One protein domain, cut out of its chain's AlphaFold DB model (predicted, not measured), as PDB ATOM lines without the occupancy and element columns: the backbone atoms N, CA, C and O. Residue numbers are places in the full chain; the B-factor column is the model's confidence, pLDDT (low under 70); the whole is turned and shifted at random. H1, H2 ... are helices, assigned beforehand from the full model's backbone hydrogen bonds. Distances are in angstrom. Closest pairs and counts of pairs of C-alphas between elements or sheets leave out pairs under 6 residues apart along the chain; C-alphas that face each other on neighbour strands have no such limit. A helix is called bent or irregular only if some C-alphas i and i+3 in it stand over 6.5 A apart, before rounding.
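This is residues 180 to 253 of the 255 residues of the protein "CS domain-containing protein" of Kalanchoe fedtschenkoi (UniProt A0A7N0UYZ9). A long helix, H4, makes one side of a flat, open arrangement, with the short helices H2 and H3 near its first part, and the second-longest helix, H1, stands off on the other side without reaching H4. H1 and H4 run in nearly the same direction with a gap between them, and the opening stretch, residues 180 to 189, leads to the beginning of H1, from where the helix turns back; residues 186 to 192, of which 190 to 192 belong to H1, stick out free. The printed part has 74 residues with four named helices in the order H1, H2, H3, H4 and no named strand, and the class is all helix. The whole is only just loose, close to compact, with a radius of gyration of the C-alphas of 13.9 A, and the C-alphas span 39 by 35 by 18 A along their three main axes.

The longest helix is H4, residues 232 to 252, with 21 residues and 31.1 A from first to last C-alpha. It begins at C-alpha 232 at (131.632, 57.326, 102.133) and ends at C-alpha 252 at (105.652, 69.779, 90.541). Just before it in the chain is H3, residues 223 to 230, 10.3 A long. H2 covers residues 211 to 219 and measures 12.0 A. The first helix along the chain is H1, residues 190 to 204, 20.4 A long, which begins at C-alpha 190 at (135.568, 61.003, 82.883). No helix is bent or irregular.

H4 touches H3 and H2, in each case with a small part of its length. With residues 234 to 235 alone it touches H3, where the closest C-alphas, those of Met 227 and Val 235, are 6.9 A apart. H3 and H4 run opposite ways at a steep tilt of 66 degrees. With residues 238 to 239 alone H4 touches H2, but only just, with 3 pairs of C-alphas within 8 A. The closest C-alphas of these two helices are those of Thr 211 and Glu 239, 7.1 A apart, and their lines are about perpendicular, at 87 degrees. H2 and H3 also only just touch, with 3 pairs of C-alphas within 8 A. Their closest C-alphas, those of Glu 216 and Ile 223, are 6.3 A apart, and the two run the same way at a steep tilt of 58 degrees. The helix packing is mostly crossed, that is, the helices that touch stand at large angles to each other: of these three pairs, 0 are at a shallow tilt. H1 touches no helix: it is apart from H2, from H3 and from H4. In H1, H2, H3 and H4 every backbone O i to N i+4 pair is within hydrogen-bond range.

The outline is flat. The two C-alphas farthest apart in the domain are those of Gly 203 and Ala 229, at 39.6 A, while the first and last printed C-alphas, those of Gly 180 and Ser 253, are 12.6 A apart. The printed part runs from 180 to 253 and has no cut. The links from H2 to H3, with 3 residues, and from H3 to H4, with 1 residue, are tight. The link from H1 to H2, with 6 residues, is short, and no link between the helices is long. The mean pLDDT of the printed part is 82.6, and it is under 70 in residues 249 to 253, where the model's confidence is low. By helix the mean is highest in H1, at 89, and lowest in H4, at 77.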
ATOM      1  N   GLY A 180     111.717  62.257  79.931       79.62
ATOM      2  CA  GLY A 180     111.476  61.706  81.271       79.62
ATOM      3  C   GLY A 180     112.286  60.444  81.596       79.62
ATOM      4  O   GLY A 180     112.044  59.818  82.624       79.62
ATOM      5  N   THR A 181     113.242  60.061  80.743       83.19
ATOM      6  CA  THR A 181     114.150  58.932  80.988       83.19
ATOM      7  C   THR A 181     115.499  59.445  81.482       83.19
ATOM      8  O   THR A 181     116.093  60.331  80.872       83.19
ATOM      9  N   SER A 182     116.027  58.875  82.567       82.44
ATOM     10  CA  SER A 182     117.390  59.174  83.008       82.44
ATOM     11  C   SER A 182     118.419  58.488  82.104       82.44
ATOM     12  O   SER A 182     118.338  57.291  81.826       82.44
ATOM     13  N   ILE A 183     119.405  59.258  81.640       84.75
ATOM     14  CA  ILE A 183     120.476  58.775  80.763       84.75
ATOM     15  C   ILE A 183     121.767  58.716  81.575       84.75
ATOM     16  O   ILE A 183     122.246  59.736  82.068       84.75
ATOM     17  N   TYR A 184     122.337  57.519  81.698       84.00
ATOM     18  CA  TYR A 184     123.602  57.292  82.393       84.00
ATOM     19  C   TYR A 184     124.709  57.035  81.373       84.00
ATOM     20  O   TYR A 184     124.589  56.146  80.530       84.00
ATOM     21  N   LEU A 185     125.794  57.802  81.460       84.44
ATOM     22  CA  LEU A 185     126.974  57.631  80.615       84.44
ATOM     23  C   LEU A 185     128.064  56.928  81.416       84.44
ATOM     24  O   LEU A 185     128.534  57.448  82.426       84.44
ATOM     25  N   VAL A 186     128.451  55.740  80.956       85.56
ATOM     26  CA  VAL A 186     129.480  54.914  81.589       85.56
ATOM     27  C   VAL A 186     130.604  54.699  80.587       85.56
ATOM     28  O   VAL A 186     130.404  54.109  79.529       85.56
ATOM     29  N   GLY A 187     131.791  55.175  80.936       86.50
ATOM     30  CA  GLY A 187     132.998  55.039  80.130       86.50
ATOM     31  C   GLY A 187     134.237  55.206  80.999       86.50
ATOM     32  O   GLY A 187     134.160  55.796  82.075       86.50
ATOM     33  N   GLU A 188     135.372  54.687  80.536       88.31
ATOM     34  CA  GLU A 188     136.633  54.673  81.298       88.31
ATOM     35  C   GLU A 188     137.238  56.073  81.500       88.31
ATOM     36  O   GLU A 188     137.998  56.288  82.441       88.31
ATOM     37  N   SER A 189     136.890  57.037  80.640       89.94
ATOM     38  CA  SER A 189     137.378  58.416  80.711       89.94
ATOM     39  C   SER A 189     136.282  59.377  81.160       89.94
ATOM     40  O   SER A 189     135.321  59.632  80.430       89.94
ATOM     41  N   THR A 190     136.465  59.971  82.341       85.44
ATOM     42  CA  THR A 190     135.568  61.003  82.883       85.44
ATOM     43  C   THR A 190     135.466  62.216  81.959       85.44
ATOM     44  O   THR A 190     134.372  62.734  81.758       85.44
ATOM     45  N   GLU A 191     136.580  62.644  81.360       87.44
ATOM     46  CA  GLU A 191     136.618  63.795  80.449       87.44
ATOM     47  C   GLU A 191     135.775  63.540  79.193       87.44
ATOM     48  O   GLU A 191     134.929  64.358  78.827       87.44
ATOM     49  N   MET A 192     135.924  62.364  78.574       89.94
ATOM     50  CA  MET A 192     135.121  62.005  77.401       89.94
ATOM     51  C   MET A 192     133.642  61.859  77.758       89.94
ATOM     52  O   MET A 192     132.790  62.338  77.012       89.94
ATOM     53  N   ASN A 193     133.326  61.275  78.919       89.75
ATOM     54  CA  ASN A 193     131.944  61.169  79.389       89.75
ATOM     55  C   ASN A 193     131.307  62.556  79.562       89.75
ATOM     56  O   ASN A 193     130.156  62.740  79.182       89.75
ATOM     57  N   GLN A 194     132.047  63.544  80.078       86.81
ATOM     58  CA  GLN A 194     131.561  64.920  80.224       86.81
ATOM     59  C   GLN A 194     131.326  65.611  78.873       86.81
ATOM     60  O   GLN A 194     130.317  66.300  78.707       86.81
ATOM     61  N   LEU A 195     132.220  65.420  77.897       90.88
ATOM     62  CA  LEU A 195     132.049  65.975  76.550       90.88
ATOM     63  C   LEU A 195     130.827  65.373  75.847       90.88
ATOM     64  O   LEU A 195     130.002  66.107  75.305       90.88
ATOM     65  N   VAL A 196     130.665  64.052  75.926       90.88
ATOM     66  CA  VAL A 196     129.502  63.349  75.367       90.88
ATOM     67  C   VAL A 196     128.215  63.764  76.084       90.88
ATOM     68  O   VAL A 196     127.213  64.034  75.423       90.88
ATOM     69  N   ALA A 197     128.242  63.892  77.416       89.19
ATOM     70  CA  ALA A 197     127.107  64.379  78.200       89.19
ATOM     71  C   ALA A 197     126.665  65.768  77.747       89.19
ATOM     72  O   ALA A 197     125.472  66.012  77.593       89.19
ATOM     73  N   ARG A 198     127.619  66.674  77.501       89.38
ATOM     74  CA  ARG A 198     127.328  68.030  77.034       89.38
ATOM     75  C   ARG A 198     126.645  68.017  75.668       89.38
ATOM     76  O   ARG A 198     125.623  68.688  75.504       89.38
ATOM     77  N   GLU A 199     127.172  67.249  74.723       91.56
ATOM     78  CA  GLU A 199     126.617  67.180  73.370       91.56
ATOM     79  C   GLU A 199     125.204  66.581  73.381       91.56
ATOM     80  O   GLU A 199     124.263  67.174  72.851       91.56
ATOM     81  N   LEU A 200     125.017  65.464  74.094       90.81
ATOM     82  CA  LEU A 200     123.708  64.834  74.277       90.81
ATOM     83  C   LEU A 200     122.720  65.754  74.985       90.81
ATOM     84  O   LEU A 200     121.564  65.830  74.586       90.81
ATOM     85  N   SER A 201     123.163  66.472  76.016       88.81
ATOM     86  CA  SER A 201     122.299  67.388  76.756       88.81
ATOM     87  C   SER A 201     121.788  68.529  75.876       88.81
ATOM     88  O   SER A 201     120.607  68.866  75.924       88.81
ATOM     89  N   THR A 202     122.650  69.039  74.990       89.06
ATOM     90  CA  THR A 202     122.306  70.093  74.032       89.06
ATOM     91  C   THR A 202     121.324  69.578  72.984       89.06
ATOM     92  O   THR A 202     120.333  70.244  72.699       89.06
ATOM     93  N   GLY A 203     121.561  68.375  72.455       86.19
ATOM     94  CA  GLY A 203     120.687  67.751  71.464       86.19
ATOM     95  C   GLY A 203     119.318  67.349  72.018       86.19
ATOM     96  O   GLY A 203     118.291  67.610  71.402       86.19
ATOM     97  N   LEU A 204     119.285  66.722  73.194       89.19
ATOM     98  CA  LEU A 204     118.068  66.149  73.776       89.19
ATOM     99  C   LEU A 204     117.273  67.142  74.638       89.19
ATOM    100  O   LEU A 204     116.169  66.820  75.072       89.19
ATOM    101  N   GLY A 205     117.825  68.327  74.919       85.44
ATOM    102  CA  GLY A 205     117.218  69.307  75.825       85.44
ATOM    103  C   GLY A 205     117.317  68.923  77.306       85.44
ATOM    104  O   GLY A 205     116.506  69.371  78.114       85.44
ATOM    105  N   TYR A 206     118.295  68.090  77.661       85.19
ATOM    106  CA  TYR A 206     118.566  67.674  79.037       85.19
ATOM    107  C   TYR A 206     119.507  68.666  79.730       85.19
ATOM    108  O   TYR A 206     120.285  69.362  79.083       85.19
ATOM    109  N   ALA A 207     119.477  68.708  81.063       79.94
ATOM    110  CA  ALA A 207     120.508  69.380  81.850       79.94
ATOM    111  C   ALA A 207     121.556  68.339  82.287       79.94
ATOM    112  O   ALA A 207     121.192  67.384  82.977       79.94
ATOM    113  N   PRO A 208     122.839  68.475  81.906       76.00
ATOM    114  CA  PRO A 208     123.862  67.541  82.351       76.00
ATOM    115  C   PRO A 208     124.131  67.770  83.843       76.00
ATOM    116  O   PRO A 208     124.428  68.888  84.262       76.00
ATOM    117  N   ILE A 209     124.022  66.715  84.653       74.56
ATOM    118  CA  ILE A 209     124.273  66.775  86.097       74.56
ATOM    119  C   ILE A 209     125.582  66.046  86.393       74.56
ATOM    120  O   ILE A 209     125.673  64.831  86.240       74.56
ATOM    121  N   ALA A 210     126.590  66.788  86.848       78.00
ATOM    122  CA  ALA A 210     127.787  66.214  87.446       78.00
ATOM    123  C   ALA A 210     127.576  66.112  88.962       78.00
ATOM    124  O   ALA A 210     127.643  67.118  89.669       78.00
ATOM    125  N   THR A 211     127.319  64.900  89.468       78.88
ATOM    126  CA  THR A 211     126.994  64.666  90.889       78.88
ATOM    127  C   THR A 211     128.056  65.237  91.826       78.88
ATOM    128  O   THR A 211     127.717  65.884  92.813       78.88
ATOM    129  N   LYS A 212     129.338  65.084  91.466       81.19
ATOM    130  CA  LYS A 212     130.458  65.626  92.242       81.19
ATOM    131  C   LYS A 212     130.373  67.144  92.398       81.19
ATOM    132  O   LYS A 212     130.309  67.642  93.513       81.19
ATOM    133  N   GLU A 213     130.330  67.868  91.283       81.31
ATOM    134  CA  GLU A 213     130.296  69.336  91.291       81.31
ATOM    135  C   GLU A 213     129.048  69.866  92.007       81.31
ATOM    136  O   GLU A 213     129.113  70.848  92.747       81.31
ATOM    137  N   LEU A 214     127.912  69.185  91.829       82.75
ATOM    138  CA  LEU A 214     126.656  69.531  92.483       82.75
ATOM    139  C   LEU A 214     126.760  69.402  94.009       82.75
ATOM    140  O   LEU A 214     126.400  70.334  94.729       82.75
ATOM    141  N   LEU A 215     127.278  68.277  94.505       83.50
ATOM    142  CA  LEU A 215     127.466  68.054  95.936       83.50
ATOM    143  C   LEU A 215     128.468  69.029  96.547       83.50
ATOM    144  O   LEU A 215     128.199  69.575  97.618       83.50
ATOM    145  N   GLU A 216     129.593  69.279  95.879       86.50
ATOM    146  CA  GLU A 216     130.613  70.214  96.367       86.50
ATOM    147  C   GLU A 216     130.073  71.649  96.424       86.50
ATOM    148  O   GLU A 216     130.343  72.382  97.373       86.50
ATOM    149  N   THR A 217     129.218  72.027  95.468       83.06
ATOM    150  CA  THR A 217     128.546  73.336  95.455       83.06
ATOM    151  C   THR A 217     127.515  73.470  96.580       83.06
ATOM    152  O   THR A 217     127.427  74.520  97.213       83.06
ATOM    153  N   ILE A 218     126.721  72.425  96.846       81.56
ATOM    154  CA  ILE A 218     125.674  72.448  97.886       81.56
ATOM    155  C   ILE A 218     126.284  72.413  99.290       81.56
ATOM    156  O   ILE A 218     125.825  73.124 100.184       81.56
ATOM    157  N   SER A 219     127.296  71.571  99.488       82.69
ATOM    158  CA  SER A 219     127.944  71.363 100.786       82.69
ATOM    159  C   SER A 219     129.041  72.389 101.084       82.69
ATOM    160  O   SER A 219     129.429  72.546 102.240       82.69
ATOM    161  N   ASN A 220     129.515  73.115 100.062       86.62
ATOM    162  CA  ASN A 220     130.627  74.063 100.141       86.62
ATOM    163  C   ASN A 220     131.925  73.432 100.695       86.62
ATOM    164  O   ASN A 220     132.746  74.112 101.314       86.62
ATOM    165  N   GLN A 221     132.097  72.125 100.482       86.50
ATOM    166  CA  GLN A 221     133.282  71.338 100.824       86.50
ATOM    167  C   GLN A 221     133.573  70.330  99.707       86.50
ATOM    168  O   GLN A 221     132.670  69.932  98.977       86.50
ATOM    169  N   THR A 222     134.830  69.908  99.555       87.50
ATOM    170  CA  THR A 222     135.192  68.898  98.549       87.50
ATOM    171  C   THR A 222     134.736  67.506  98.979       87.50
ATOM    172  O   THR A 222     134.725  67.200 100.176       87.50
ATOM    173  N   ILE A 223     134.418  66.631  98.018       85.31
ATOM    174  CA  ILE A 223     134.033  65.241  98.330       85.31
ATOM    175  C   ILE A 223     135.159  64.528  99.081       85.31
ATOM    176  O   ILE A 223     134.897  63.805 100.038       85.31
ATOM    177  N   ASP A 224     136.413  64.784  98.714       87.06
ATOM    178  CA  ASP A 224     137.573  64.171  99.366       87.06
ATOM    179  C   ASP A 224     137.668  64.558 100.853       87.06
ATOM    180  O   ASP A 224     137.948  63.712 101.705       87.06
ATOM    181  N   SER A 225     137.366  65.819 101.187       87.25
ATOM    182  CA  SER A 225     137.313  66.284 102.579       87.25
ATOM    183  C   SER A 225     136.107  65.714 103.326       87.25
ATOM    184  O   SER A 225     136.215  65.394 104.509       87.25
ATOM    185  N   TRP A 226     134.963  65.583 102.652       86.75
ATOM    186  CA  TRP A 226     133.746  65.032 103.243       86.75
ATOM    187  C   TRP A 226     133.909  63.549 103.584       86.75
ATOM    188  O   TRP A 226     133.654  63.141 104.717       86.75
ATOM    189  N   MET A 227     134.434  62.758 102.647       87.19
ATOM    190  CA  MET A 227     134.721  61.340 102.863       87.19
ATOM    191  C   MET A 227     135.700  61.126 104.019       87.19
ATOM    192  O   MET A 227     135.531  60.186 104.794       87.19
ATOM    193  N   ALA A 228     136.705  61.995 104.162       87.25
ATOM    194  CA  ALA A 228     137.675  61.907 105.250       87.25
ATOM    195  C   ALA A 228     137.068  62.227 106.630       87.25
ATOM    196  O   ALA A 228     137.517  61.675 107.634       87.25
ATOM    197  N   ALA A 229     136.067  63.109 106.688       87.81
ATOM    198  CA  ALA A 229     135.444  63.542 107.937       87.81
ATOM    199  C   ALA A 229     134.285  62.634 108.384       87.81
ATOM    200  O   ALA A 229     134.163  62.335 109.571       87.81
ATOM    201  N   GLU A 230     133.433  62.209 107.447       84.62
ATOM    202  CA  GLU A 230     132.144  61.564 107.746       84.62
ATOM    203  C   GLU A 230     131.989  60.167 107.123       84.62
ATOM    204  O   GLU A 230     131.053  59.444 107.463       84.62
ATOM    205  N   GLY A 231     132.928  59.751 106.270       84.56
ATOM    206  CA  GLY A 231     132.896  58.463 105.577       84.56
ATOM    207  C   GLY A 231     132.160  58.504 104.235       84.56
ATOM    208  O   GLY A 231     131.537  59.492 103.862       84.56
ATOM    209  N   SER A 232     132.249  57.416 103.467       82.25
ATOM    210  CA  SER A 232     131.632  57.326 102.133       82.25
ATOM    211  C   SER A 232     130.107  57.192 102.172       82.25
ATOM    212  O   SER A 232     129.437  57.614 101.233       82.25
ATOM    213  N   GLU A 233     129.550  56.616 103.243       86.06
ATOM    214  CA  GLU A 233     128.101  56.403 103.380       86.06
ATOM    215  C   GLU A 233     127.326  57.732 103.434       86.06
ATOM    216  O   GLU A 233     126.261  57.845 102.825       86.06
ATOM    217  N   SER A 234     127.884  58.766 104.076       86.00
ATOM    218  CA  SER A 234     127.242  60.085 104.159       86.00
ATOM    219  C   SER A 234     127.172  60.788 102.799       86.00
ATOM    220  O   SER A 234     126.146  61.383 102.469       86.00
ATOM    221  N   VAL A 235     128.219  60.663 101.975       84.50
ATOM    222  CA  VAL A 235     128.229  61.187 100.600       84.50
ATOM    223  C   VAL A 235     127.135  60.506  99.779       84.50
ATOM    224  O   VAL A 235     126.341  61.192  99.144       84.50
ATOM    225  N   THR A 236     127.017  59.176  99.858       85.31
ATOM    226  CA  THR A 236     125.977  58.437  99.120       85.31
ATOM    227  C   THR A 236     124.551  58.769  99.579       85.31
ATOM    228  O   THR A 236     123.642  58.848  98.752       85.31
ATOM    229  N   GLU A 237     124.335  59.015 100.877       86.94
ATOM    230  CA  GLU A 237     123.034  59.466 101.395       86.94
ATOM    231  C   GLU A 237     122.679  60.858 100.851       86.94
ATOM    232  O   GLU A 237     121.543  61.098 100.428       86.94
ATOM    233  N   ALA A 238     123.660  61.762 100.789       85.00
ATOM    234  CA  ALA A 238     123.473  63.093 100.230       85.00
ATOM    235  C   ALA A 238     123.183  63.072  98.722       85.00
ATOM    236  O   ALA A 238     122.290  63.793  98.274       85.00
ATOM    237  N   GLU A 239     123.874  62.231  97.945       84.75
ATOM    238  CA  GLU A 239     123.560  62.013  96.526       84.75
ATOM    239  C   GLU A 239     122.103  61.580  96.356       84.75
ATOM    240  O   GLU A 239     121.355  62.195  95.593       84.75
ATOM    241  N   SER A 240     121.675  60.571  97.122       82.69
ATOM    242  CA  SER A 240     120.306  60.057  97.075       82.69
ATOM    243  C   SER A 240     119.275  61.141  97.409       82.69
ATOM    244  O   SER A 240     118.276  61.283  96.703       82.69
ATOM    245  N   ALA A 241     119.520  61.945  98.448       85.44
ATOM    246  CA  ALA A 241     118.625  63.031  98.846       85.44
ATOM    247  C   ALA A 241     118.511  64.126  97.770       85.44
ATOM    248  O   ALA A 241     117.419  64.649  97.519       85.44
ATOM    249  N   VAL A 242     119.621  64.463  97.107       83.25
ATOM    250  CA  VAL A 242     119.645  65.446  96.015       83.25
ATOM    251  C   VAL A 242     118.868  64.934  94.804       83.25
ATOM    252  O   VAL A 242     118.020  65.663  94.288       83.25
ATOM    253  N   PHE A 243     119.085  63.683  94.388       80.44
ATOM    254  CA  PHE A 243     118.339  63.094  93.274       80.44
ATOM    255  C   PHE A 243     116.839  63.013  93.567       80.44
ATOM    256  O   PHE A 243     116.042  63.441  92.734       80.44
ATOM    257  N   GLU A 244     116.438  62.588  94.770       80.88
ATOM    258  CA  GLU A 244     115.026  62.614  95.167       80.88
ATOM    259  C   GLU A 244     114.417  64.021  95.097       80.88
ATOM    260  O   GLU A 244     113.262  64.181  94.694       80.88
ATOM    261  N   SER A 245     115.163  65.046  95.519       79.25
ATOM    262  CA  SER A 245     114.688  66.428  95.475       79.25
ATOM    263  C   SER A 245     114.511  66.927  94.042       79.25
ATOM    264  O   SER A 245     113.533  67.622  93.762       79.25
ATOM    265  N   LEU A 246     115.429  66.577  93.136       74.25
ATOM    266  CA  LEU A 246     115.339  66.934  91.720       74.25
ATOM    267  C   LEU A 246     114.133  66.258  91.058       74.25
ATOM    268  O   LEU A 246     113.333  66.938  90.418       74.25
ATOM    269  N   THR A 247     113.920  64.966  91.320       71.12
ATOM    270  CA  THR A 247     112.747  64.235  90.818       71.12
ATOM    271  C   THR A 247     111.432  64.830  91.337       71.12
ATOM    272  O   THR A 247     110.473  64.979  90.582       71.12
ATOM    273  N   LYS A 248     111.369  65.230  92.616       73.31
ATOM    274  CA  LYS A 248     110.178  65.882  93.198       73.31
ATOM    275  C   LYS A 248     109.900  67.259  92.587       73.31
ATOM    276  O   LYS A 248     108.737  67.630  92.450       73.31
ATOM    277  N   PHE A 249     110.938  68.022  92.241       63.47
ATOM    278  CA  PHE A 249     110.785  69.334  91.607       63.47
ATOM    279  C   PHE A 249     110.229  69.218  90.184       63.47
ATOM    280  O   PHE A 249     109.366  70.004  89.796       63.47
ATOM    281  N   GLU A 250     110.667  68.208  89.435       58.25
ATOM    282  CA  GLU A 250     110.194  67.948  88.074       58.25
ATOM    283  C   GLU A 250     108.700  67.579  88.054       58.25
ATOM    284  O   GLU A 250     107.931  68.182  87.303       58.25
ATOM    285  N   LEU A 251     108.252  66.736  88.993       54.88
ATOM    286  CA  LEU A 251     106.837  66.363  89.162       54.88
ATOM    287  C   LEU A 251     105.910  67.531  89.549       54.88
ATOM    288  O   LEU A 251     104.711  67.475  89.295       54.88
ATOM    289  N   LEU A 252     106.435  68.592  90.170       51.81
ATOM    290  CA  LEU A 252     105.652  69.779  90.541       51.81
ATOM    291  C   LEU A 252     105.575  70.827  89.422       51.81
ATOM    292  O   LEU A 252     104.802  71.776  89.540       51.81
ATOM    293  N   SER A 253     106.364  70.675  88.356       48.28
ATOM    294  CA  SER A 253     106.407  71.614  87.228       48.28
ATOM    295  C   SER A 253     105.436  71.275  86.085       48.28
ATOM    296  O   SER A 253     105.286  72.075  85.161       48.28
TER     297      SER A 253